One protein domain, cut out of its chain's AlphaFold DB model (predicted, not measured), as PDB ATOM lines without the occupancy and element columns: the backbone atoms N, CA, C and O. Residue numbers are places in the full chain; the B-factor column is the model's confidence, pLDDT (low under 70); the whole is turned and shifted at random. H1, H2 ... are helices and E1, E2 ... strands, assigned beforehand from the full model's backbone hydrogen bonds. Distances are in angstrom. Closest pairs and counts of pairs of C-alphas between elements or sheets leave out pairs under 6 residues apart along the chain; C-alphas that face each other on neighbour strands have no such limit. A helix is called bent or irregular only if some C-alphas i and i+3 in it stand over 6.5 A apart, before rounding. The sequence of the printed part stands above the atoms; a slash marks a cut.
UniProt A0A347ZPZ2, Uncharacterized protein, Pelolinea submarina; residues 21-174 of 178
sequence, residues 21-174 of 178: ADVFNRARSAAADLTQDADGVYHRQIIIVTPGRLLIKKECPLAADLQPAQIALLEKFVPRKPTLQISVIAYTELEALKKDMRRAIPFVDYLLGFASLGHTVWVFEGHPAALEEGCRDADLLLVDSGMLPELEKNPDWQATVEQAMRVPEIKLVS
ATOM      1  N   ALA A  21      -3.108  25.856  16.842       94.62
ATOM      2  CA  ALA A  21      -2.507  24.673  16.228       94.62
ATOM      3  C   ALA A  21      -1.955  24.956  14.816       94.62
ATOM      4  O   ALA A  21      -0.858  24.506  14.487       94.62
ATOM      5  N   ASP A  22      -2.657  25.748  13.990       95.81
ATOM      6  CA  ASP A  22      -2.173  26.132  12.654       95.81
ATOM      7  C   ASP A  22      -0.893  26.973  12.739       95.81
ATOM      8  O   ASP A  22       0.073  26.721  12.015       95.81
ATOM      9  N   VAL A  23      -0.842  27.925  13.679       96.44
ATOM     10  CA  VAL A  23       0.343  28.769  13.901       96.44
ATOM     11  C   VAL A  23       1.575  27.910  14.184       96.44
ATOM     12  O   VAL A  23       2.617  28.104  13.555       96.44
ATOM     13  N   PHE A  24       1.462  26.942  15.096       97.62
ATOM     14  CA  PHE A  24       2.587  26.086  15.467       97.62
ATOM     15  C   PHE A  24       2.915  25.024  14.414       97.62
ATOM     16  O   PHE A  24       4.095  24.743  14.198       97.62
ATOM     17  N   ASN A  25       1.925  24.510  13.682       97.69
ATOM     18  CA  ASN A  25       2.176  23.657  12.517       97.69
ATOM     19  C   ASN A  25       3.007  24.400  11.467       97.69
ATOM     20  O   ASN A  25       4.037  23.898  11.023       97.69
ATOM     21  N   ARG A  26       2.629  25.639  11.137       97.69
ATOM     22  CA  ARG A  26       3.387  26.488  10.208       97.69
ATOM     23  C   ARG A  26       4.778  26.825  10.733       97.69
ATOM     24  O   ARG A  26       5.716  26.878   9.939       97.69
ATOM     25  N   ALA A  27       4.928  27.040  12.042       98.19
ATOM     26  CA  ALA A  27       6.230  27.281  12.655       98.19
ATOM     27  C   ALA A  27       7.158  26.064  12.514       98.19
ATOM     28  O   ALA A  27       8.292  26.217  12.067       98.19
ATOM     29  N   ARG A  28       6.664  24.858  12.818       98.31
ATOM     30  CA  ARG A  28       7.417  23.605  12.652       98.31
ATOM     31  C   ARG A  28       7.783  23.346  11.194       98.31
ATOM     32  O   ARG A  28       8.951  23.103  10.906       98.31
ATOM     33  N   SER A  29       6.823  23.458  10.271       97.94
ATOM     34  CA  SER A  29       7.081  23.276   8.836       97.94
ATOM     35  C   SER A  29       8.134  24.257   8.326       97.94
ATOM     36  O   SER A  29       9.109  23.842   7.712       97.94
ATOM     37  N   ALA A  30       8.008  25.543   8.664       97.88
ATOM     38  CA  ALA A  30       8.992  26.536   8.253       97.88
ATOM     39  C   ALA A  30      10.376  26.290   8.887       97.88
ATOM     40  O   ALA A  30      11.383  26.489   8.219       97.88
ATOM     41  N   ALA A  31      10.456  25.836  10.140       98.31
ATOM     42  CA  ALA A  31      11.731  25.496  10.781       98.31
ATOM     43  C   ALA A  31      12.412  24.265  10.151       98.31
ATOM     44  O   ALA A  31      13.634  24.133  10.226       98.31
ATOM     45  N   ALA A  32      11.634  23.356   9.557       97.38
ATOM     46  CA  ALA A  32      12.139  22.167   8.871       97.38
ATOM     47  C   ALA A  32      12.580  22.452   7.421       97.38
ATOM     48  O   ALA A  32      13.416  21.721   6.882       97.38
ATOM     49  N   ASP A  33      12.036  23.505   6.806       95.81
ATOM     50  CA  ASP A  33      12.320  23.896   5.428       95.81
ATOM     51  C   ASP A  33      13.695  24.561   5.249       95.81
ATOM     52  O   ASP A  33      14.261  25.178   6.157       95.81
ATOM     53  N   LEU A  34      14.197  24.486   4.015       93.88
ATOM     54  CA  LEU A  34      15.345  25.259   3.549       93.88
ATOM     55  C   LEU A  34      14.866  26.500   2.791       93.88
ATOM     56  O   LEU A  34      13.969  26.413   1.953       93.88
ATOM     57  N   THR A  35      15.490  27.648   3.042       90.56
ATOM     58  CA  THR A  35      15.242  28.890   2.296       90.56
ATOM     59  C   THR A  35      16.413  29.214   1.402       90.56
ATOM     60  O   THR A  35      17.557  29.090   1.821       90.56
ATOM     61  N   GLN A  36      16.128  29.643   0.180       91.38
ATOM     62  CA  GLN A  36      17.157  30.050  -0.760       91.38
ATOM     63  C   GLN A  36      17.399  31.561  -0.655       91.38
ATOM     64  O   GLN A  36      16.432  32.328  -0.632       91.38
ATOM     65  N   ASP A  37      18.660  31.977  -0.574       88.31
ATOM     66  CA  ASP A  37      19.046  33.388  -0.634       88.31
ATOM     67  C   ASP A  37      19.090  33.910  -2.088       88.31
ATOM     68  O   ASP A  37      18.753  33.203  -3.044       88.31
ATOM     69  N   ALA A  38      19.482  35.176  -2.267       87.62
ATOM     70  CA  ALA A  38      19.555  35.809  -3.586       87.62
ATOM     71  C   ALA A  38      20.622  35.190  -4.509       87.62
ATOM     72  O   ALA A  38      20.488  35.275  -5.731       87.62
ATOM     73  N   ASP A  39      21.644  34.556  -3.931       90.19
ATOM     74  CA  ASP A  39      22.756  33.923  -4.640       90.19
ATOM     75  C   ASP A  39      22.493  32.433  -4.922       90.19
ATOM     76  O   ASP A  39      23.296  31.745  -5.556       90.19
ATOM     77  N   GLY A  40      21.332  31.924  -4.504       92.44
ATOM     78  CA  GLY A  40      20.900  30.560  -4.754       92.44
ATOM     79  C   GLY A  40      21.332  29.556  -3.681       92.44
ATOM     80  O   GLY A  40      21.152  28.350  -3.883       92.44
ATOM     81  N   VAL A  41      21.881  30.015  -2.557       92.81
ATOM     82  CA  VAL A  41      22.356  29.179  -1.453       92.81
ATOM     83  C   VAL A  41      21.191  28.802  -0.545       92.81
ATOM     84  O   VAL A  41      20.353  29.631  -0.209       92.81
ATOM     85  N   TYR A  42      21.122  27.530  -0.147       93.81
ATOM     86  CA  TYR A  42      20.100  27.047   0.781       93.81
ATOM     87  C   TYR A  42      20.553  27.197   2.231       93.81
ATOM     88  O   TYR A  42      21.549  26.606   2.653       93.81
ATOM     89  N   HIS A  43      19.747  27.906   3.009       94.62
ATOM     90  CA  HIS A  43      19.928  28.130   4.431       94.62
ATOM     91  C   HIS A  43      18.879  27.388   5.245       94.62
ATOM     92  O   HIS A  43      17.735  27.194   4.830       94.62
ATOM     93  N   ARG A  44      19.287  27.004   6.453       97.25
ATOM     94  CA  ARG A  44      18.358  26.634   7.519       97.25
ATOM     95  C   ARG A  44      17.921  27.878   8.276       97.25
ATOM     96  O   ARG A  44      18.564  28.924   8.199       97.25
ATOM     97  N   GLN A  45      16.840  27.746   9.028       98.12
ATOM     98  CA  GLN A  45      16.282  28.825   9.829       98.12
ATOM     99  C   GLN A  45      15.741  28.291  11.150       98.12
ATOM    100  O   GLN A  45      15.288  27.152  11.235       98.12
ATOM    101  N   ILE A  46      15.741  29.147  12.167       98.56
ATOM    102  CA  ILE A  46      14.881  28.964  13.336       98.56
ATOM    103  C   ILE A  46      13.634  29.827  13.172       98.56
ATOM    104  O   ILE A  46      13.677  30.889  12.535       98.56
ATOM    105  N   ILE A  47      12.533  29.393  13.778       98.75
ATOM    106  CA  ILE A  47      11.281  30.152  13.794       98.75
ATOM    107  C   ILE A  47      10.977  30.613  15.210       98.75
ATOM    108  O   ILE A  47      10.915  29.808  16.130       98.75
ATOM    109  N   ILE A  48      10.758  31.910  15.388       98.69
ATOM    110  CA  ILE A  48      10.352  32.497  16.663       98.69
ATOM    111  C   ILE A  48       8.884  32.907  16.546       98.69
ATOM    112  O   ILE A  48       8.534  33.752  15.724       98.69
ATOM    113  N   VAL A  49       8.034  32.299  17.365       97.94
ATOM    114  CA  VAL A  49       6.622  32.642  17.531       97.94
ATOM    115  C   VAL A  49       6.531  33.731  18.594       97.94
ATOM    116  O   VAL A  49       6.916  33.530  19.748       97.94
ATOM    117  N   THR A  50       6.055  34.911  18.205       95.62
ATOM    118  CA  THR A  50       5.821  36.000  19.162       95.62
ATOM    119  C   THR A  50       4.506  35.786  19.927       95.62
ATOM    120  O   THR A  50       3.640  35.038  19.461       95.62
ATOM    121  N   PRO A  51       4.274  36.503  21.041       93.94
ATOM    122  CA  PRO A  51       3.003  36.448  21.778       93.94
ATOM    123  C   PRO A  51       1.785  36.851  20.932       93.94
ATOM    124  O   PRO A  51       0.686  36.320  21.096       93.94
ATOM    125  N   GLY A  52       1.998  37.757  19.969       92.94
ATOM    126  CA  GLY A  52       1.020  38.145  18.948       92.94
ATOM    127  C   GLY A  52       0.895  37.158  17.779       92.94
ATOM    128  O   GLY A  52       0.229  37.468  16.797       92.94
ATOM    129  N   ARG A  53       1.542  35.987  17.863       93.00
ATOM    130  CA  ARG A  53       1.516  34.884  16.881       93.00
ATOM    131  C   ARG A  53       2.120  35.209  15.517       93.00
ATOM    132  O   ARG A  53       1.859  34.525  14.528       93.00
ATOM    133  N   LEU A  54       2.988  36.218  15.467       94.81
ATOM    134  CA  LEU A  54       3.835  36.459  14.306       94.81
ATOM    135  C   LEU A  54       4.948  35.406  14.264       94.81
ATOM    136  O   LEU A  54       5.573  35.126  15.286       94.81
ATOM    137  N   LEU A  55       5.225  34.868  13.074       97.19
ATOM    138  CA  LEU A  55       6.368  33.988  12.835       97.19
ATOM    139  C   LEU A  55       7.554  34.815  12.333       97.19
ATOM    140  O   LEU A  55       7.546  35.303  11.203       97.19
ATOM    141  N   ILE A  56       8.577  34.969  13.169       97.62
ATOM    142  CA  ILE A  56       9.840  35.608  12.805       97.62
ATOM    143  C   ILE A  56      10.819  34.521  12.370       97.62
ATOM    144  O   ILE A  56      11.134  33.610  13.133       97.62
ATOM    145  N   LYS A  57      11.319  34.639  11.142       97.31
ATOM    146  CA  LYS A  57      12.363  33.767  10.602       97.31
ATOM    147  C   LYS A  57      13.729  34.335  10.950       97.31
ATOM    148  O   LYS A  57      13.978  35.521  10.721       97.31
ATOM    149  N   LYS A  58      14.624  33.492  11.461       97.12
ATOM    150  CA  LYS A  58      16.032  33.844  11.624       97.12
ATOM    151  C   LYS A  58      16.901  32.813  10.922       97.12
ATOM    152  O   LYS A  58      16.966  31.660  11.336       97.12
ATOM    153  N   GLU A  59      17.556  33.267   9.863       96.31
ATOM    154  CA  GLU A  59      18.480  32.467   9.069       96.31
ATOM    155  C   GLU A  59      19.697  32.027   9.891       96.31
ATOM    156  O   GLU A  59      20.211  32.778  10.731       96.31
ATOM    157  N   CYS A  60      20.133  30.797   9.649       96.38
ATOM    158  CA  CYS A  60      21.281  30.178  10.285       96.38
ATOM    159  C   CYS A  60      22.529  30.289   9.390       96.38
ATOM    160  O   CYS A  60      22.408  30.268   8.161       96.38
ATOM    161  N   PRO A  61      23.738  30.339   9.982       93.56
ATOM    162  CA  PRO A  61      24.970  30.200   9.209       93.56
ATOM    163  C   PRO A  61      25.008  28.838   8.506       93.56
ATOM    164  O   PRO A  61      24.382  27.870   8.962       93.56
ATOM    165  N   LEU A  62      25.769  28.728   7.417       94.06
ATOM    166  CA  LEU A  62      25.939  27.440   6.757       94.06
ATOM    167  C   LEU A  62      26.689  26.486   7.685       94.06
ATOM    168  O   LEU A  62      27.612  26.872   8.401       94.06
ATOM    169  N   ALA A  63      26.334  25.203   7.636       91.56
ATOM    170  CA  ALA A  63      27.041  24.182   8.407       91.56
ATOM    171  C   ALA A  63      28.546  24.143   8.078       91.56
ATOM    172  O   ALA A  63      29.353  23.819   8.944       91.56
ATOM    173  N   ALA A  64      28.910  24.480   6.834       92.69
ATOM    174  CA  ALA A  64      30.292  24.555   6.365       92.69
ATOM    175  C   ALA A  64      31.084  25.726   6.972       92.69
ATOM    176  O   ALA A  64      32.309  25.650   7.028       92.69
ATOM    177  N   ASP A  65      30.402  26.766   7.460       93.94
ATOM    178  CA  ASP A  65      31.039  27.947   8.056       93.94
ATOM    179  C   ASP A  65      31.330  27.759   9.554       93.94
ATOM    180  O   ASP A  65      32.104  28.514  10.153       93.94
ATOM    181  N   LEU A  66      30.728  26.739  10.177       94.06
ATOM    182  CA  LEU A  66      30.960  26.415  11.580       94.06
ATOM    183  C   LEU A  66      32.353  25.811  11.776       94.06
ATOM    184  O   LEU A  66      32.726  24.813  11.160       94.06
ATOM    185  N   GLN A  67      33.109  26.376  12.713       96.12
ATOM    186  CA  GLN A  67      34.424  25.862  13.074       96.12
ATOM    187  C   GLN A  67      34.302  24.519  13.813       96.12
ATOM    188  O   GLN A  67      33.381  24.348  14.617       96.12
ATOM    189  N   PRO A  68      35.265  23.586  13.667       95.50
ATOM    190  CA  PRO A  68      35.218  22.290  14.353       95.50
ATOM    191  C   PRO A  68      35.035  22.398  15.874       95.50
ATOM    192  O   PRO A  68      34.308  21.608  16.470       95.50
ATOM    193  N   ALA A  69      35.639  23.410  16.506       95.62
ATOM    194  CA  ALA A  69      35.478  23.665  17.937       95.62
ATOM    195  C   ALA A  69      34.046  24.094  18.313       95.62
ATOM    196  O   ALA A  69      33.556  23.719  19.377       95.62
ATOM    197  N   GLN A  70      33.361  24.842  17.439       94.75
ATOM    198  CA  GLN A  70      31.956  25.223  17.629       94.75
ATOM    199  C   GLN A  70      31.042  24.007  17.467       94.75
ATOM    200  O   GLN A  70      30.167  23.799  18.299       94.75
ATOM    201  N   ILE A  71      31.286  23.169  16.454       95.31
ATOM    202  CA  ILE A  71      30.546  21.914  16.251       95.31
ATOM    203  C   ILE A  71      30.697  21.013  17.482       95.31
ATOM    204  O   ILE A  71      29.699  20.586  18.054       95.31
ATOM    205  N   ALA A  72      31.931  20.798  17.946       95.44
ATOM    206  CA  ALA A  72      32.202  19.982  19.125       95.44
ATOM    207  C   ALA A  72      31.570  20.554  20.406       95.44
ATOM    208  O   ALA A  72      31.201  19.796  21.298       95.44
ATOM    209  N   LEU A  73      31.450  21.882  20.525       94.69
ATOM    210  CA  LEU A  73      30.735  22.512  21.632       94.69
ATOM    211  C   LEU A  73      29.228  22.242  21.545       94.69
ATOM    212  O   LEU A  73      28.643  21.831  22.541       94.69
ATOM    213  N   LEU A  74      28.614  22.428  20.374       95.50
ATOM    214  CA  LEU A  74      27.187  22.174  20.146       95.50
ATOM    215  C   LEU A  74      26.825  20.705  20.414       95.50
ATOM    216  O   LEU A  74      25.853  20.431  21.116       95.50
ATOM    217  N   GLU A  75      27.649  19.769  19.939       95.06
ATOM    218  CA  GLU A  75      27.432  18.325  20.098       95.06
ATOM    219  C   GLU A  75      27.500  17.846  21.559       95.06
ATOM    220  O   GLU A  75      26.934  16.803  21.883       95.06
ATOM    221  N   LYS A  76      28.124  18.615  22.467       93.31
ATOM    222  CA  LYS A  76      28.068  18.339  23.915       93.31
ATOM    223  C   LYS A  76      26.685  18.591  24.513       93.31
ATOM    224  O   LYS A  76      26.361  17.991  25.535       93.31
ATOM    225  N   PHE A  77      25.897  19.483  23.917       92.12
ATOM    226  CA  PHE A  77      24.561  19.833  24.404       92.12
ATOM    227  C   PHE A  77      23.471  19.022  23.709       92.12
ATOM    228  O   PHE A  77      22.565  18.504  24.369       92.12
ATOM    229  N   VAL A  78      23.565  18.915  22.382       94.31
ATOM    230  CA  VAL A  78      22.606  18.194  21.547       94.31
ATOM    231  C   VAL A  78      23.375  17.364  20.517       94.31
ATOM    232  O   VAL A  78      24.107  17.937  19.710       94.31
ATOM    233  N   PRO A  79      23.236  16.026  20.516       92.50
ATOM    234  CA  PRO A  79      23.940  15.182  19.561       92.50
ATOM    235  C   PRO A  79      23.434  15.452  18.144       92.50
ATOM    236  O   PRO A  79      22.232  15.497  17.904       92.50
ATOM    237  N   ARG A  80      24.348  15.548  17.176       90.19
ATOM    238  CA  ARG A  80      24.012  15.849  15.774       90.19
ATOM    239  C   ARG A  80      23.123  14.797  15.101       90.19
ATOM    240  O   ARG A  80      22.427  15.099  14.131       90.19
ATOM    241  N   LYS A  81      23.192  13.542  15.551       92.75
ATOM    242  CA  LYS A  81      22.344  12.449  15.063       92.75
ATOM    243  C   LYS A  81      21.761  11.658  16.242       92.75
ATOM    244  O   LYS A  81      22.530  11.308  17.136       92.75
ATOM    245  N   PRO A  82      20.463  11.304  16.203       94.56
ATOM    246  CA  PRO A  82      19.484  11.684  15.176       94.56
ATOM    247  C   PRO A  82      19.195  13.197  15.178       94.56
ATOM    248  O   PRO A  82      19.434  13.880  16.168       94.56
ATOM    249  N   THR A  83      18.712  13.731  14.053       96.44
ATOM    250  CA  THR A  83      18.203  15.109  14.016       96.44
ATOM    251  C   THR A  83      16.947  15.193  14.876       96.44
ATOM    252  O   THR A  83      16.086  14.319  14.783       96.44
ATOM    253  N   LEU A  84      16.840  16.250  15.674       97.88
ATOM    254  CA  LEU A  84      15.775  16.431  16.665       97.88
ATOM    255  C   LEU A  84      14.834  17.565  16.270       97.88
ATOM    256  O   LEU A  84      15.257  18.533  15.629       97.88
ATOM    257  N   GLN A  85      13.586  17.452  16.715       98.38
ATOM    258  CA  GLN A  85      12.629  18.547  16.794       98.38
ATOM    259  C   GLN A  85      12.751  19.226  18.162       98.38
ATOM    260  O   GLN A  85      12.424  18.633  19.189       98.38
ATOM    261  N   ILE A  86      13.264  20.453  18.180       98.62
ATOM    262  CA  ILE A  86      13.593  21.192  19.396       98.62
ATOM    263  C   ILE A  86      12.598  22.339  19.561       98.62
ATOM    264  O   ILE A  86      12.621  23.317  18.811       98.62
ATOM    265  N   SER A  87      11.760  22.223  20.585       98.69
ATOM    266  CA  SER A  87      10.929  23.319  21.068       98.69
ATOM    267  C   SER A  87      11.715  24.128  22.095       98.69
ATOM    268  O   SER A  87      12.446  23.569  22.914       98.69
ATOM    269  N   VAL A  88      11.552  25.447  22.091       98.75
ATOM    270  CA  VAL A  88      12.237  26.339  23.030       98.75
ATOM    271  C   VAL A  88      11.239  27.287  23.680       98.75
ATOM    272  O   VAL A  88      10.547  28.024  22.981       98.75
ATOM    273  N   ILE A  89      11.207  27.316  25.012       98.62
ATOM    274  CA  ILE A  89      10.529  28.370  25.770       98.62
ATOM    275  C   ILE A  89      11.554  29.445  26.102       98.62
ATOM    276  O   ILE A  89      12.508  29.192  26.836       98.62
ATOM    277  N   ALA A  90      11.369  30.643  25.558       98.06
ATOM    278  CA  ALA A  90      12.219  31.797  25.819       98.06
ATOM    279  C   ALA A  90      11.409  33.093  25.752       98.06
ATOM    280  O   ALA A  90      10.239  33.107  25.377       98.06
ATOM    281  N   TYR A  91      12.031  34.211  26.108       97.06
ATOM    282  CA  TYR A  91      11.355  35.500  26.075       97.06
ATOM    283  C   TYR A  91      11.259  36.046  24.636       97.06
ATOM    284  O   TYR A  91      12.238  36.553  24.083       97.06
ATOM    285  N   THR A  92      10.075  35.928  24.021       96.75
ATOM    286  CA  THR A  92       9.813  36.264  22.603       96.75
ATOM    287  C   THR A  92       9.049  37.578  22.390       96.75
ATOM    288  O   THR A  92       8.466  37.800  21.326       96.75
ATOM    289  N   GLU A  93       9.061  38.474  23.379       95.12
ATOM    290  CA  GLU A  93       8.427  39.791  23.272       95.12
ATOM    291  C   GLU A  93       8.972  40.575  22.068       95.12
ATOM    292  O   GLU A  93      10.187  40.740  21.911       95.12
ATOM    293  N   LEU A  94       8.077  41.078  21.210       94.06
ATOM    294  CA  LEU A  94       8.451  41.593  19.889       94.06
ATOM    295  C   LEU A  94       9.401  42.791  19.990       94.06
ATOM    296  O   LEU A  94      10.396  42.861  19.265       94.06
ATOM    297  N   GLU A  95       9.129  43.717  20.907       93.75
ATOM    298  CA  GLU A  95       9.962  44.908  21.093       93.75
ATOM    299  C   GLU A  95      11.355  44.563  21.639       93.75
ATOM    300  O   GLU A  95      12.349  45.170  21.233       93.75
ATOM    301  N   ALA A  96      11.464  43.536  22.488       95.00
ATOM    302  CA  ALA A  96      12.752  43.047  22.975       95.00
ATOM    303  C   ALA A  96      13.549  42.362  21.856       95.00
ATOM    304  O   ALA A  96      14.725  42.676  21.665       95.00
ATOM    305  N   LEU A  97      12.899  41.495  21.069       95.88
ATOM    306  CA  LEU A  97      13.512  40.817  19.923       95.88
ATOM    307  C   LEU A  97      14.031  41.807  18.874       95.88
ATOM    308  O   LEU A  97      15.136  41.629  18.359       95.88
ATOM    309  N   LYS A  98      13.255  42.856  18.570       95.19
ATOM    310  CA  LYS A  98      13.644  43.907  17.618       95.19
ATOM    311  C   LYS A  98      14.813  44.743  18.126       95.19
ATOM    312  O   LYS A  98      15.645  45.156  17.322       95.19
ATOM    313  N   LYS A  99      14.866  45.013  19.433       96.12
ATOM    314  CA  LYS A  99      15.940  45.815  20.025       96.12
ATOM    315  C   LYS A  99      17.243  45.029  20.132       96.12
ATOM    316  O   LYS A  99      18.282  45.549  19.740       96.12
ATOM    317  N   ASP A 100      17.195  43.818  20.684       95.50
ATOM    318  CA  ASP A 100      18.354  42.936  20.815       95.50
ATOM    319  C   ASP A 100      17.919  41.487  21.103       95.50
ATOM    320  O   ASP A 100      17.639  41.100  22.242       95.50
ATOM    321  N   MET A 101      17.911  40.659  20.057       95.31
ATOM    322  CA  MET A 101      17.556  39.242  20.149       95.31
ATOM    323  C   MET A 101      18.467  38.450  21.095       95.31
ATOM    324  O   MET A 101      17.978  37.539  21.754       95.31
ATOM    325  N   ARG A 102      19.761  38.785  21.201       95.44
ATOM    326  CA  ARG A 102      20.685  38.074  22.103       95.44
ATOM    327  C   ARG A 102      20.411  38.413  23.557       95.44
ATOM    328  O   ARG A 102      20.610  37.582  24.426       95.44
ATOM    329  N   ARG A 103      19.918  39.612  23.853       94.94
ATOM    330  CA  ARG A 103      19.469  39.938  25.214       94.94
ATOM    331  C   ARG A 103      18.111  39.329  25.541       94.94
ATOM    332  O   ARG A 103      17.892  38.928  26.682       94.94
ATOM    333  N   ALA A 104      17.207  39.245  24.565       95.81
ATOM    334  CA  ALA A 104      15.926  38.564  24.740       95.81
ATOM    335  C   ALA A 104      16.127  37.051  24.961       95.81
ATOM    336  O   ALA A 104      15.641  36.503  25.952       95.81
ATOM    337  N   ILE A 105      16.942  36.419  24.109       96.75
ATOM    338  CA  ILE A 105      17.258  34.986  24.097       96.75
ATOM    339  C   ILE A 105      18.795  34.812  24.157       96.75
ATOM    340  O   ILE A 105      19.451  34.717  23.114       96.75
ATOM    341  N   PRO A 106      19.399  34.753  25.362       95.12
ATOM    342  CA  PRO A 106      20.859  34.701  25.559       95.12
ATOM    343  C   PRO A 106      21.593  33.573  24.837       95.12
ATOM    344  O   PRO A 106      22.754  33.721  24.467       95.12
ATOM    345  N   PHE A 107      20.914  32.454  24.602       95.62
ATOM    346  CA  PHE A 107      21.478  31.268  23.965       95.62
ATOM    347  C   PHE A 107      21.069  31.122  22.491       95.62
ATOM    348  O   PHE A 107      21.217  30.044  21.918       95.62
ATOM    349  N   VAL A 108      20.578  32.189  21.846       97.50
ATOM    350  CA  VAL A 108      20.116  32.129  20.448       97.50
ATOM    351  C   VAL A 108      21.199  31.652  19.476       97.50
ATOM    352  O   VAL A 108      20.888  30.916  18.547       97.50
ATOM    353  N   ASP A 109      22.472  31.980  19.710       96.12
ATOM    354  CA  ASP A 109      23.565  31.516  18.844       96.12
ATOM    355  C   ASP A 109      23.750  29.983  18.917       96.12
ATOM    356  O   ASP A 109      24.074  29.358  17.906       96.12
ATOM    357  N   TYR A 110      23.455  29.350  20.063       96.81
ATOM    358  CA  TYR A 110      23.402  27.886  20.158       96.81
ATOM    359  C   TYR A 110      22.223  27.317  19.366       96.81
ATOM    360  O   TYR A 110      22.394  26.323  18.667       96.81
ATOM    361  N   LEU A 111      21.054  27.967  19.410       98.12
ATOM    362  CA  LEU A 111      19.871  27.547  18.646       98.12
ATOM    363  C   LEU A 111      20.124  27.590  17.137       98.12
ATOM    364  O   LEU A 111      19.799  26.637  16.429       98.12
ATOM    365  N   LEU A 112      20.754  28.669  16.660       98.12
ATOM    366  CA  LEU A 112      21.192  28.791  15.271       98.12
ATOM    367  C   LEU A 112      22.189  27.685  14.918       98.12
ATOM    368  O   LEU A 112      22.044  27.054  13.877       98.12
ATOM    369  N   GLY A 113      23.149  27.401  15.803       97.38
ATOM    370  CA  GLY A 113      24.099  26.304  15.630       97.38
ATOM    371  C   GLY A 113      23.430  24.928  15.542       97.38
ATOM    372  O   GLY A 113      23.753  24.151  14.646       97.38
ATOM    373  N   PHE A 114      22.465  24.625  16.416       98.12
ATOM    374  CA  PHE A 114      21.713  23.369  16.358       98.12
ATOM    375  C   PHE A 114      20.949  23.244  15.038       98.12
ATOM    376  O   PHE A 114      21.026  22.209  14.371       98.12
ATOM    377  N   ALA A 115      20.268  24.307  14.613       98.19
ATOM    378  CA  ALA A 115      19.589  24.312  13.328       98.19
ATOM    379  C   ALA A 115      20.579  24.082  12.176       98.19
ATOM    380  O   ALA A 115      20.374  23.158  11.393       98.19
ATOM    381  N   SER A 116      21.709  24.799  12.125       97.12
ATOM    382  CA  SER A 116      22.777  24.574  11.136       97.12
ATOM    383  C   SER A 116      23.273  23.122  11.098       97.12
ATOM    384  O   SER A 116      23.584  22.612  10.023       97.12
ATOM    385  N   LEU A 117      23.318  22.424  12.240       96.56
ATOM    386  CA  LEU A 117      23.740  21.018  12.319       96.56
ATOM    387  C   LEU A 117      22.680  20.002  11.860       96.56
ATOM    388  O   LEU A 117      23.024  18.833  11.661       96.56
ATOM    389  N   GLY A 118      21.439  20.436  11.630       96.88
ATOM    390  CA  GLY A 118      20.366  19.618  11.063       96.88
ATOM    391  C   GLY A 118      19.095  19.534  11.911       96.88
ATOM    392  O   GLY A 118      18.116  18.943  11.453       96.88
ATOM    393  N   HIS A 119      19.092  20.103  13.118       98.25
ATOM    394  CA  HIS A 119      17.916  20.111  13.989       98.25
ATOM    395  C   HIS A 119      16.826  21.050  13.445       98.25
ATOM    396  O   HIS A 119      17.110  21.999  12.714       98.25
ATOM    397  N   THR A 120      15.571  20.777  13.797       98.62
ATOM    398  CA  THR A 120      14.435  21.682  13.559       98.62
ATOM    399  C   THR A 120      14.197  22.452  14.846       98.62
ATOM    400  O   THR A 120      14.029  21.816  15.882       98.62
ATOM    401  N   VAL A 121      14.215  23.786  14.816       98.75
ATOM    402  CA  VAL A 121      14.145  24.599  16.042       98.75
ATOM    403  C   VAL A 121      13.070  25.672  15.924       98.75
ATOM    404  O   VAL A 121      13.121  26.517  15.025       98.75
ATOM    405  N   TRP A 122      12.132  25.681  16.871       98.88
ATOM    406  CA  TRP A 122      11.165  26.765  17.029       98.88
ATOM    407  C   TRP A 122      11.114  27.267  18.474       98.88
ATOM    408  O   TRP A 122      11.367  26.525  19.421       98.88
ATOM    409  N   VAL A 123      10.808  28.551  18.638       98.81
ATOM    410  CA  VAL A 123      10.857  29.267  19.916       98.81
ATOM    411  C   VAL A 123       9.519  29.940  20.182       98.81
ATOM    412  O   VAL A 123       8.952  30.531  19.268       98.81
ATOM    413  N   PHE A 124       9.026  29.896  21.415       98.31
ATOM    414  CA  PHE A 124       7.814  30.594  21.848       98.31
ATOM    415  C   PHE A 124       7.896  30.981  23.332       98.31
ATOM    416  O   PHE A 124       8.873  30.676  24.012       98.31
ATOM    417  N   GLU A 125       6.878  31.673  23.835       96.25
ATOM    418  CA  GLU A 125       6.864  32.292  25.164       96.25
ATOM    419  C   GLU A 125       6.474  31.360  26.325       96.25
ATOM    420  O   GLU A 125       6.608  31.739  27.483       96.25
ATOM    421  N   GLY A 126       5.969  30.153  26.050       96.00
ATOM    422  CA  GLY A 126       5.540  29.216  27.100       96.00
ATOM    423  C   GLY A 126       4.192  29.536  27.760       96.00
ATOM    424  O   GLY A 126       3.869  28.953  28.792       96.00
ATOM    425  N   HIS A 127       3.389  30.442  27.193       95.44
ATOM    426  CA  HIS A 127       2.079  30.796  27.748       95.44
ATOM    427  C   HIS A 127       1.154  29.569  27.825       95.44
ATOM    428  O   HIS A 127       1.107  28.816  26.850       95.44
ATOM    429  N   PRO A 128       0.355  29.380  28.899       94.38
ATOM    430  CA  PRO A 128      -0.492  28.192  29.072       94.38
ATOM    431  C   PRO A 128      -1.352  27.842  27.852       94.38
ATOM    432  O   PRO A 128      -1.398  26.695  27.428       94.38
ATOM    433  N   ALA A 129      -1.960  28.847  27.221       92.19
ATOM    434  CA  ALA A 129      -2.785  28.668  26.023       92.19
ATOM    435  C   ALA A 129      -2.031  28.203  24.757       92.19
ATOM    436  O   ALA A 129      -2.663  27.815  23.781       92.19
ATOM    437  N   ALA A 130      -0.702  28.283  24.746       94.44
ATOM    438  CA  ALA A 130       0.157  27.849  23.647       94.44
ATOM    439  C   ALA A 130       1.088  26.699  24.042       94.44
ATOM    440  O   ALA A 130       1.829  26.212  23.197       94.44
ATOM    441  N   LEU A 131       1.081  26.280  25.310       96.12
ATOM    442  CA  LEU A 131       2.068  25.356  25.854       96.12
ATOM    443  C   LEU A 131       1.977  23.974  25.203       96.12
ATOM    444  O   LEU A 131       2.992  23.440  24.767       96.12
ATOM    445  N   GLU A 132       0.760  23.442  25.069       97.00
ATOM    446  CA  GLU A 132       0.524  22.154  24.410       97.00
ATOM    447  C   GLU A 132       0.974  22.195  22.941       97.00
ATOM    448  O   GLU A 132       1.845  21.433  22.531       97.00
ATOM    449  N   GLU A 133       0.443  23.129  22.146       97.38
ATOM    450  CA  GLU A 133       0.774  23.224  20.716       97.38
ATOM    451  C   GLU A 133       2.229  23.610  20.451       97.38
ATOM    452  O   GLU A 133       2.818  23.173  19.459       97.38
ATOM    453  N   GLY A 134       2.819  24.402  21.343       97.56
ATOM    454  CA  GLY A 134       4.218  24.789  21.296       97.56
ATOM    455  C   GLY A 134       5.157  23.621  21.549       97.56
ATOM    456  O   GLY A 134       6.204  23.554  20.914       97.56
ATOM    457  N   CYS A 135       4.781  22.667  22.399       98.44
ATOM    458  CA  CYS A 135       5.604  21.495  22.699       98.44
ATOM    459  C   CYS A 135       5.233  20.245  21.887       98.44
ATOM    460  O   CYS A 135       5.981  19.264  21.918       98.44
ATOM    461  N   ARG A 136       4.128  20.280  21.133       98.19
ATOM    462  CA  ARG A 136       3.669  19.167  20.296       98.19
ATOM    463  C   ARG A 136       4.774  18.665  19.360       98.19
ATOM    464  O   ARG A 136       5.433  19.453  18.677       98.19
ATOM    465  N   ASP A 137       4.950  17.343  19.338       96.62
ATOM    466  CA  ASP A 137       5.913  16.593  18.510       96.62
ATOM    467  C   ASP A 137       7.404  16.883  18.767       96.62
ATOM    468  O   ASP A 137       8.267  16.375  18.038       96.62
ATOM    469  N   ALA A 138       7.737  17.667  19.796       98.19
ATOM    470  CA  ALA A 138       9.124  17.920  20.161       98.19
ATOM    471  C   ALA A 138       9.788  16.664  20.755       98.19
ATOM    472  O   ALA A 138       9.164  15.883  21.477       98.19
ATOM    473  N   ASP A 139      11.075  16.503  20.456       98.00
ATOM    474  CA  ASP A 139      11.967  15.507  21.065       98.00
ATOM    475  C   ASP A 139      12.712  16.062  22.275       98.00
ATOM    476  O   ASP A 139      13.168  15.314  23.132       98.00
ATOM    477  N   LEU A 140      12.900  17.382  22.284       98.31
ATOM    478  CA  LEU A 140      13.648  18.111  23.291       98.31
ATOM    479  C   LEU A 140      12.972  19.461  23.515       98.31
ATOM    480  O   LEU A 140      12.756  20.218  22.565       98.31
ATOM    481  N   LEU A 141      12.683  19.771  24.775       98.56
ATOM    482  CA  LEU A 141      12.290  21.101  25.213       98.56
ATOM    483  C   LEU A 141      13.477  21.777  25.900       98.56
ATOM    484  O   LEU A 141      13.985  21.287  26.908       98.56
ATOM    485  N   LEU A 142      13.886  22.932  25.384       98.38
ATOM    486  CA  LEU A 142      14.806  23.835  26.071       98.38
ATOM    487  C   LEU A 142      14.009  24.946  26.756       98.38
ATOM    488  O   LEU A 142      13.234  25.644  26.105       98.38
ATOM    489  N   VAL A 143      14.209  25.134  28.056       97.94
ATOM    490  CA  VAL A 143      13.537  26.174  28.842       97.94
ATOM    491  C   VAL A 143      14.558  27.215  29.265       97.94
ATOM    492  O   VAL A 143      15.515  26.905  29.967       97.94
ATOM    493  N   ASP A 144      14.355  28.461  28.858       97.19
ATOM    494  CA  ASP A 144      15.082  29.605  29.392       97.19
ATOM    495  C   ASP A 144      14.812  29.730  30.900       97.19
ATOM    496  O   ASP A 144      13.666  29.886  31.327       97.19
ATOM    497  N   SER A 145      15.866  29.700  31.720       96.25
ATOM    498  CA  SER A 145      15.740  29.775  33.176       96.25
ATOM    499  C   SER A 145      15.086  31.064  33.676       96.25
ATOM    500  O   SER A 145      14.546  31.076  34.778       96.25
ATOM    501  N   GLY A 146      15.094  32.139  32.885       95.62
ATOM    502  CA  GLY A 146      14.352  33.357  33.208       95.62
ATOM    503  C   GLY A 146      12.840  33.226  33.029       95.62
ATOM    504  O   GLY A 146      12.107  33.976  33.659       95.62
ATOM    505  N   MET A 147      12.369  32.280  32.212       96.81
ATOM    506  CA  MET A 147      10.938  32.016  32.018       96.81
ATOM    507  C   MET A 147      10.380  31.016  33.037       96.81
ATOM    508  O   MET A 147       9.171  30.984  33.254       96.81
ATOM    509  N   LEU A 148      11.237  30.226  33.694       95.94
ATOM    510  CA  LEU A 148      10.810  29.196  34.645       95.94
ATOM    511  C   LEU A 148       9.911  29.734  35.783       95.94
ATOM    512  O   LEU A 148       8.849  29.147  35.983       95.94
ATOM    513  N   PRO A 149      10.219  30.866  36.458       96.25
ATOM    514  CA  PRO A 149       9.348  31.397  37.516       96.25
ATOM    515  C   PRO A 149       7.935  31.756  37.040       96.25
ATOM    516  O   PRO A 149       6.992  31.782  37.825       96.25
ATOM    517  N   GLU A 150       7.778  32.072  35.754       95.88
ATOM    518  CA  GLU A 150       6.480  32.367  35.154       95.88
ATOM    519  C   GLU A 150       5.712  31.089  34.806       95.88
ATOM    520  O   GLU A 150       4.501  31.035  35.018       95.88
ATOM    521  N   LEU A 151       6.408  30.049  34.330       96.19
ATOM    522  CA  LEU A 151       5.823  28.728  34.086       96.19
ATOM    523  C   LEU A 151       5.328  28.084  35.386       96.19
ATOM    524  O   LEU A 151       4.214  27.571  35.425       96.19
ATOM    525  N   GLU A 152       6.109  28.180  36.465       96.31
ATOM    526  CA  GLU A 152       5.790  27.602  37.780       96.31
ATOM    527  C   GLU A 152       4.524  28.189  38.430       96.31
ATOM    528  O   GLU A 152       3.965  27.583  39.344       96.31
ATOM    529  N   LYS A 153       4.010  29.328  37.939       95.62
ATOM    530  CA  LYS A 153       2.694  29.851  38.350       95.62
ATOM    531  C   LYS A 153       1.540  28.944  37.915       95.62
ATOM    532  O   LYS A 153       0.474  28.995  38.523       95.62
ATOM    533  N   ASN A 154       1.738  28.139  36.871       94.06
ATOM    534  CA  ASN A 154       0.832  27.072  36.473       94.06
ATOM    535  C   ASN A 154       1.410  25.726  36.947       94.06
ATOM    536  O   ASN A 154       2.324  25.222  36.301       94.06
ATOM    537  N   PRO A 155       0.891  25.102  38.019       93.19
ATOM    538  CA  PRO A 155       1.470  23.872  38.569       93.19
ATOM    539  C   PRO A 155       1.484  22.697  37.576       93.19
ATOM    540  O   PRO A 155       2.311  21.799  37.715       93.19
ATOM    541  N   ASP A 156       0.627  22.723  36.554       96.25
ATOM    542  CA  ASP A 156       0.474  21.636  35.583       96.25
ATOM    543  C   ASP A 156       1.303  21.839  34.302       96.25
ATOM    544  O   ASP A 156       1.186  21.052  33.357       96.25
ATOM    545  N   TRP A 157       2.140  22.885  34.226       97.25
ATOM    546  CA  TRP A 157       2.888  23.215  33.004       97.25
ATOM    547  C   TRP A 157       3.750  22.037  32.529       97.25
ATOM    548  O   TRP A 157       3.735  21.693  31.350       97.25
ATOM    549  N   GLN A 158       4.453  21.376  33.454       97.06
ATOM    550  CA  GLN A 158       5.354  20.280  33.119       97.06
ATOM    551  C   GLN A 158       4.571  19.062  32.620       97.06
ATOM    552  O   GLN A 158       4.906  18.513  31.577       97.06
ATOM    553  N   ALA A 159       3.478  18.700  33.299       97.50
ATOM    554  CA  ALA A 159       2.610  17.606  32.870       97.50
ATOM    555  C   ALA A 159       1.999  17.871  31.481       97.50
ATOM    556  O   ALA A 159       1.927  16.964  30.654       97.50
ATOM    557  N   THR A 160       1.610  19.120  31.206       97.62
ATOM    558  CA  THR A 160       1.093  19.545  29.893       97.62
ATOM    559  C   THR A 160       2.141  19.344  28.797       97.62
ATOM    560  O   THR A 160       1.846  18.791  27.740       97.62
ATOM    561  N   VAL A 161       3.382  19.760  29.058       97.56
ATOM    562  CA  VAL A 161       4.509  19.581  28.137       97.56
ATOM    563  C   VAL A 161       4.799  18.098  27.907       97.56
ATOM    564  O   VAL A 161       4.880  17.667  26.761       97.56
ATOM    565  N   GLU A 162       4.934  17.312  28.975       97.25
ATOM    566  CA  GLU A 162       5.279  15.889  28.894       97.25
ATOM    567  C   GLU A 162       4.247  15.082  28.095       97.25
ATOM    568  O   GLU A 162       4.619  14.154  27.381       97.25
ATOM    569  N   GLN A 163       2.964  15.455  28.174       97.12
ATOM    570  CA  GLN A 163       1.887  14.838  27.393       97.12
ATOM    571  C   GLN A 163       1.876  15.271  25.920       97.12
ATOM    572  O   GLN A 163       1.459  14.491  25.062       97.12
ATOM    573  N   ALA A 164       2.298  16.500  25.619       97.38
ATOM    574  CA  ALA A 164       2.310  17.036  24.260       97.38
ATOM    575  C   ALA A 164       3.524  16.560  23.441       97.38
ATOM    576  O   ALA A 164       3.433  16.387  22.222       97.38
ATOM    577  N   MET A 165       4.671  16.388  24.100       98.25
ATOM    578  CA  MET A 165       5.929  16.014  23.459       98.25
ATOM    579  C   MET A 165       5.917  14.576  22.933       98.25
ATOM    580  O   MET A 165       5.266  13.686  23.476       98.25
ATOM    581  N   ARG A 166       6.727  14.322  21.898       95.50
ATOM    582  CA  ARG A 166       6.987  12.959  21.415       95.50
ATOM    583  C   ARG A 166       7.917  12.203  22.360       95.50
ATOM    584  O   ARG A 166       7.706  11.020  22.620       95.50
ATOM    585  N   VAL A 167       8.958  12.883  22.841       90.12
ATOM    586  CA  VAL A 167       9.895  12.385  23.853       90.12
ATOM    587  C   VAL A 167      10.025  13.463  24.929       90.12
ATOM    588  O   VAL A 167      10.440  14.570  24.597       90.12
ATOM    589  N   PRO A 168       9.691  13.189  26.199       89.62
ATOM    590  CA  PRO A 168       9.673  14.207  27.248       89.62
ATOM    591  C   PRO A 168      11.082  14.491  27.809       89.62
ATOM    592  O   PRO A 168      11.334  14.330  29.002       89.62
ATOM    593  N   GLU A 169      12.035  14.889  26.958       96.50
ATOM    594  CA  GLU A 169      13.342  15.384  27.407       96.50
ATOM    595  C   GLU A 169      13.276  16.905  27.603       96.50
ATOM    596  O   GLU A 169      13.149  17.663  26.643       96.50
ATOM    597  N   ILE A 170      13.363  17.366  28.853       97.06
ATOM    598  CA  ILE A 170      13.291  18.789  29.214       97.06
ATOM    599  C   ILE A 170      14.639  19.225  29.796       97.06
ATOM    600  O   ILE A 170      15.154  18.598  30.723       97.06
ATOM    601  N   LYS A 171      15.217  20.315  29.278       96.50
ATOM    602  CA  LYS A 171      16.464  20.910  29.787       96.50
ATOM    603  C   LYS A 171      16.284  22.382  30.111       96.50
ATOM    604  O   LYS A 171      15.812  23.159  29.286       96.50
ATOM    605  N   LEU A 172      16.742  22.773  31.294       96.19
ATOM    606  CA  LEU A 172      16.845  24.170  31.693       96.19
ATOM    607  C   LEU A 172      18.142  24.779  31.141       96.19
ATOM    608  O   LEU A 172      19.211  24.181  31.261       96.19
ATOM    609  N   VAL A 173      18.056  25.977  30.571       95.44
ATOM    610  CA  VAL A 173      19.186  26.723  30.009       95.44
ATOM    611  C   VAL A 173      19.362  28.023  30.788       95.44
ATOM    612  O   VAL A 173      18.464  28.861  30.827       95.44
ATOM    613  N   SER A 174      20.529  28.194  31.413       90.69
ATOM    614  CA  SER A 174      20.874  29.406  32.166       90.69
ATOM    615  C   SER A 174      20.984  30.629  31.247       90.69
ATOM    616  O   SER A 174      21.579  30.562  30.170       90.69
TER     617      SER A 174
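AT A GLANCE: This is residues 21 to 174 of the 178 residues of an uncharacterized protein of Pelolinea submarina (UniProt A0A347ZPZ2). A strongly twisted sheet of six strands makes the core of three layers, with H1 and H5 over one face and H4 over the other. H2, which is not on the sheet, packs on H4, H7 packs on H5 and only grazes the sheet, and the loop of residues 33 to 44 lies at one far end. The printed part has 154 residues with seven named helices and six named strands, in the order H1 E1 E2 H2 E3 H3 H4 E4 H5 E5 H6 H7 E6. The mixed sheet runs E2 E1 E4 E3 E5 E6, and the class is mixed, helices and strands. The whole is compact, with a radius of gyration of the C-alphas of 14.8 A, and only just elongated, spanning 46 by 30 by 28 A.

HOW THE PARTS SIT: Start at inner strands E4, residues 120 to 124, and E3, residues 85 to 89, parallel neighbours with N 86 and O 120 within hydrogen-bond range at 2.8 A. Next to E3 find E5, residues 140 to 144, parallel, N 89 to O 142 2.8 A, then edge strand E6, residues 169 to 173, parallel to E5, N 141 to O 169 2.9 A. E4's other neighbour is E1, residues 45 to 49, parallel, N 49 to O 123 2.8 A; it forms an antiparallel hairpin with edge strand E2, residues 55 to 59, N 48 to O 56 2.8 A. H1, residues 21 to 32, is over E1 and E4 at a height over the sheet of 8.4 A, Ala 32 and Thr 120 having their closest C-alphas, 5.2 A. On the same face is H5, residues 128 to 135, height 9.4 A. On the opposite face H4, residues 108 to 117, is over E4, height 7.5 A. H2, residues 68 to 77, touches H4 about perpendicular at 77 degrees, closest C-alphas Leu 74 and Phe 114, 6.8 A. H7, residues 157 to 164, touches H5 at a steep tilt of 41 degrees, closest C-alphas Glu 132 and Ala 164, 5.4 A. H3, residues 94 to 104, and H6, residues 148 to 151, only just graze the sheet, with 5 pairs of C-alphas within 10 A each. Every O i to N i+4 pair is within range in H1, H4 and H7, but 5 of 6 in H2, 5 of 7 in H3 and 2 of 4 in H5; H6 is too short for one. E3, H3 H4, E4 and E5, H6 H7, E6 are strand-helix-strand units, parallel neighbour strands with helices between; E4, H5, E5 is a split one, E3 between its strands; the crossovers are right-handed.

IN THESE COORDINATES: Find C-alpha 21 at (-2.507, 24.673, 16.228); H1 runs 16.6 A from there. H2 measures 14.9 A and H4 14.2 A. E6 ends at C-alpha 173, (19.186, 26.723, 30.009). H3 and H5 are irregular: C-alphas 99 and 102 are 9.3 A apart, 129 and 132 7.5 A.

THE WHOLE: The farthest C-alphas, Asp 39 and Pro 155, are 49.2 A apart. The printed part has no cut; the H1 to E1 link is long, and no printed residue is under pLDDT 70.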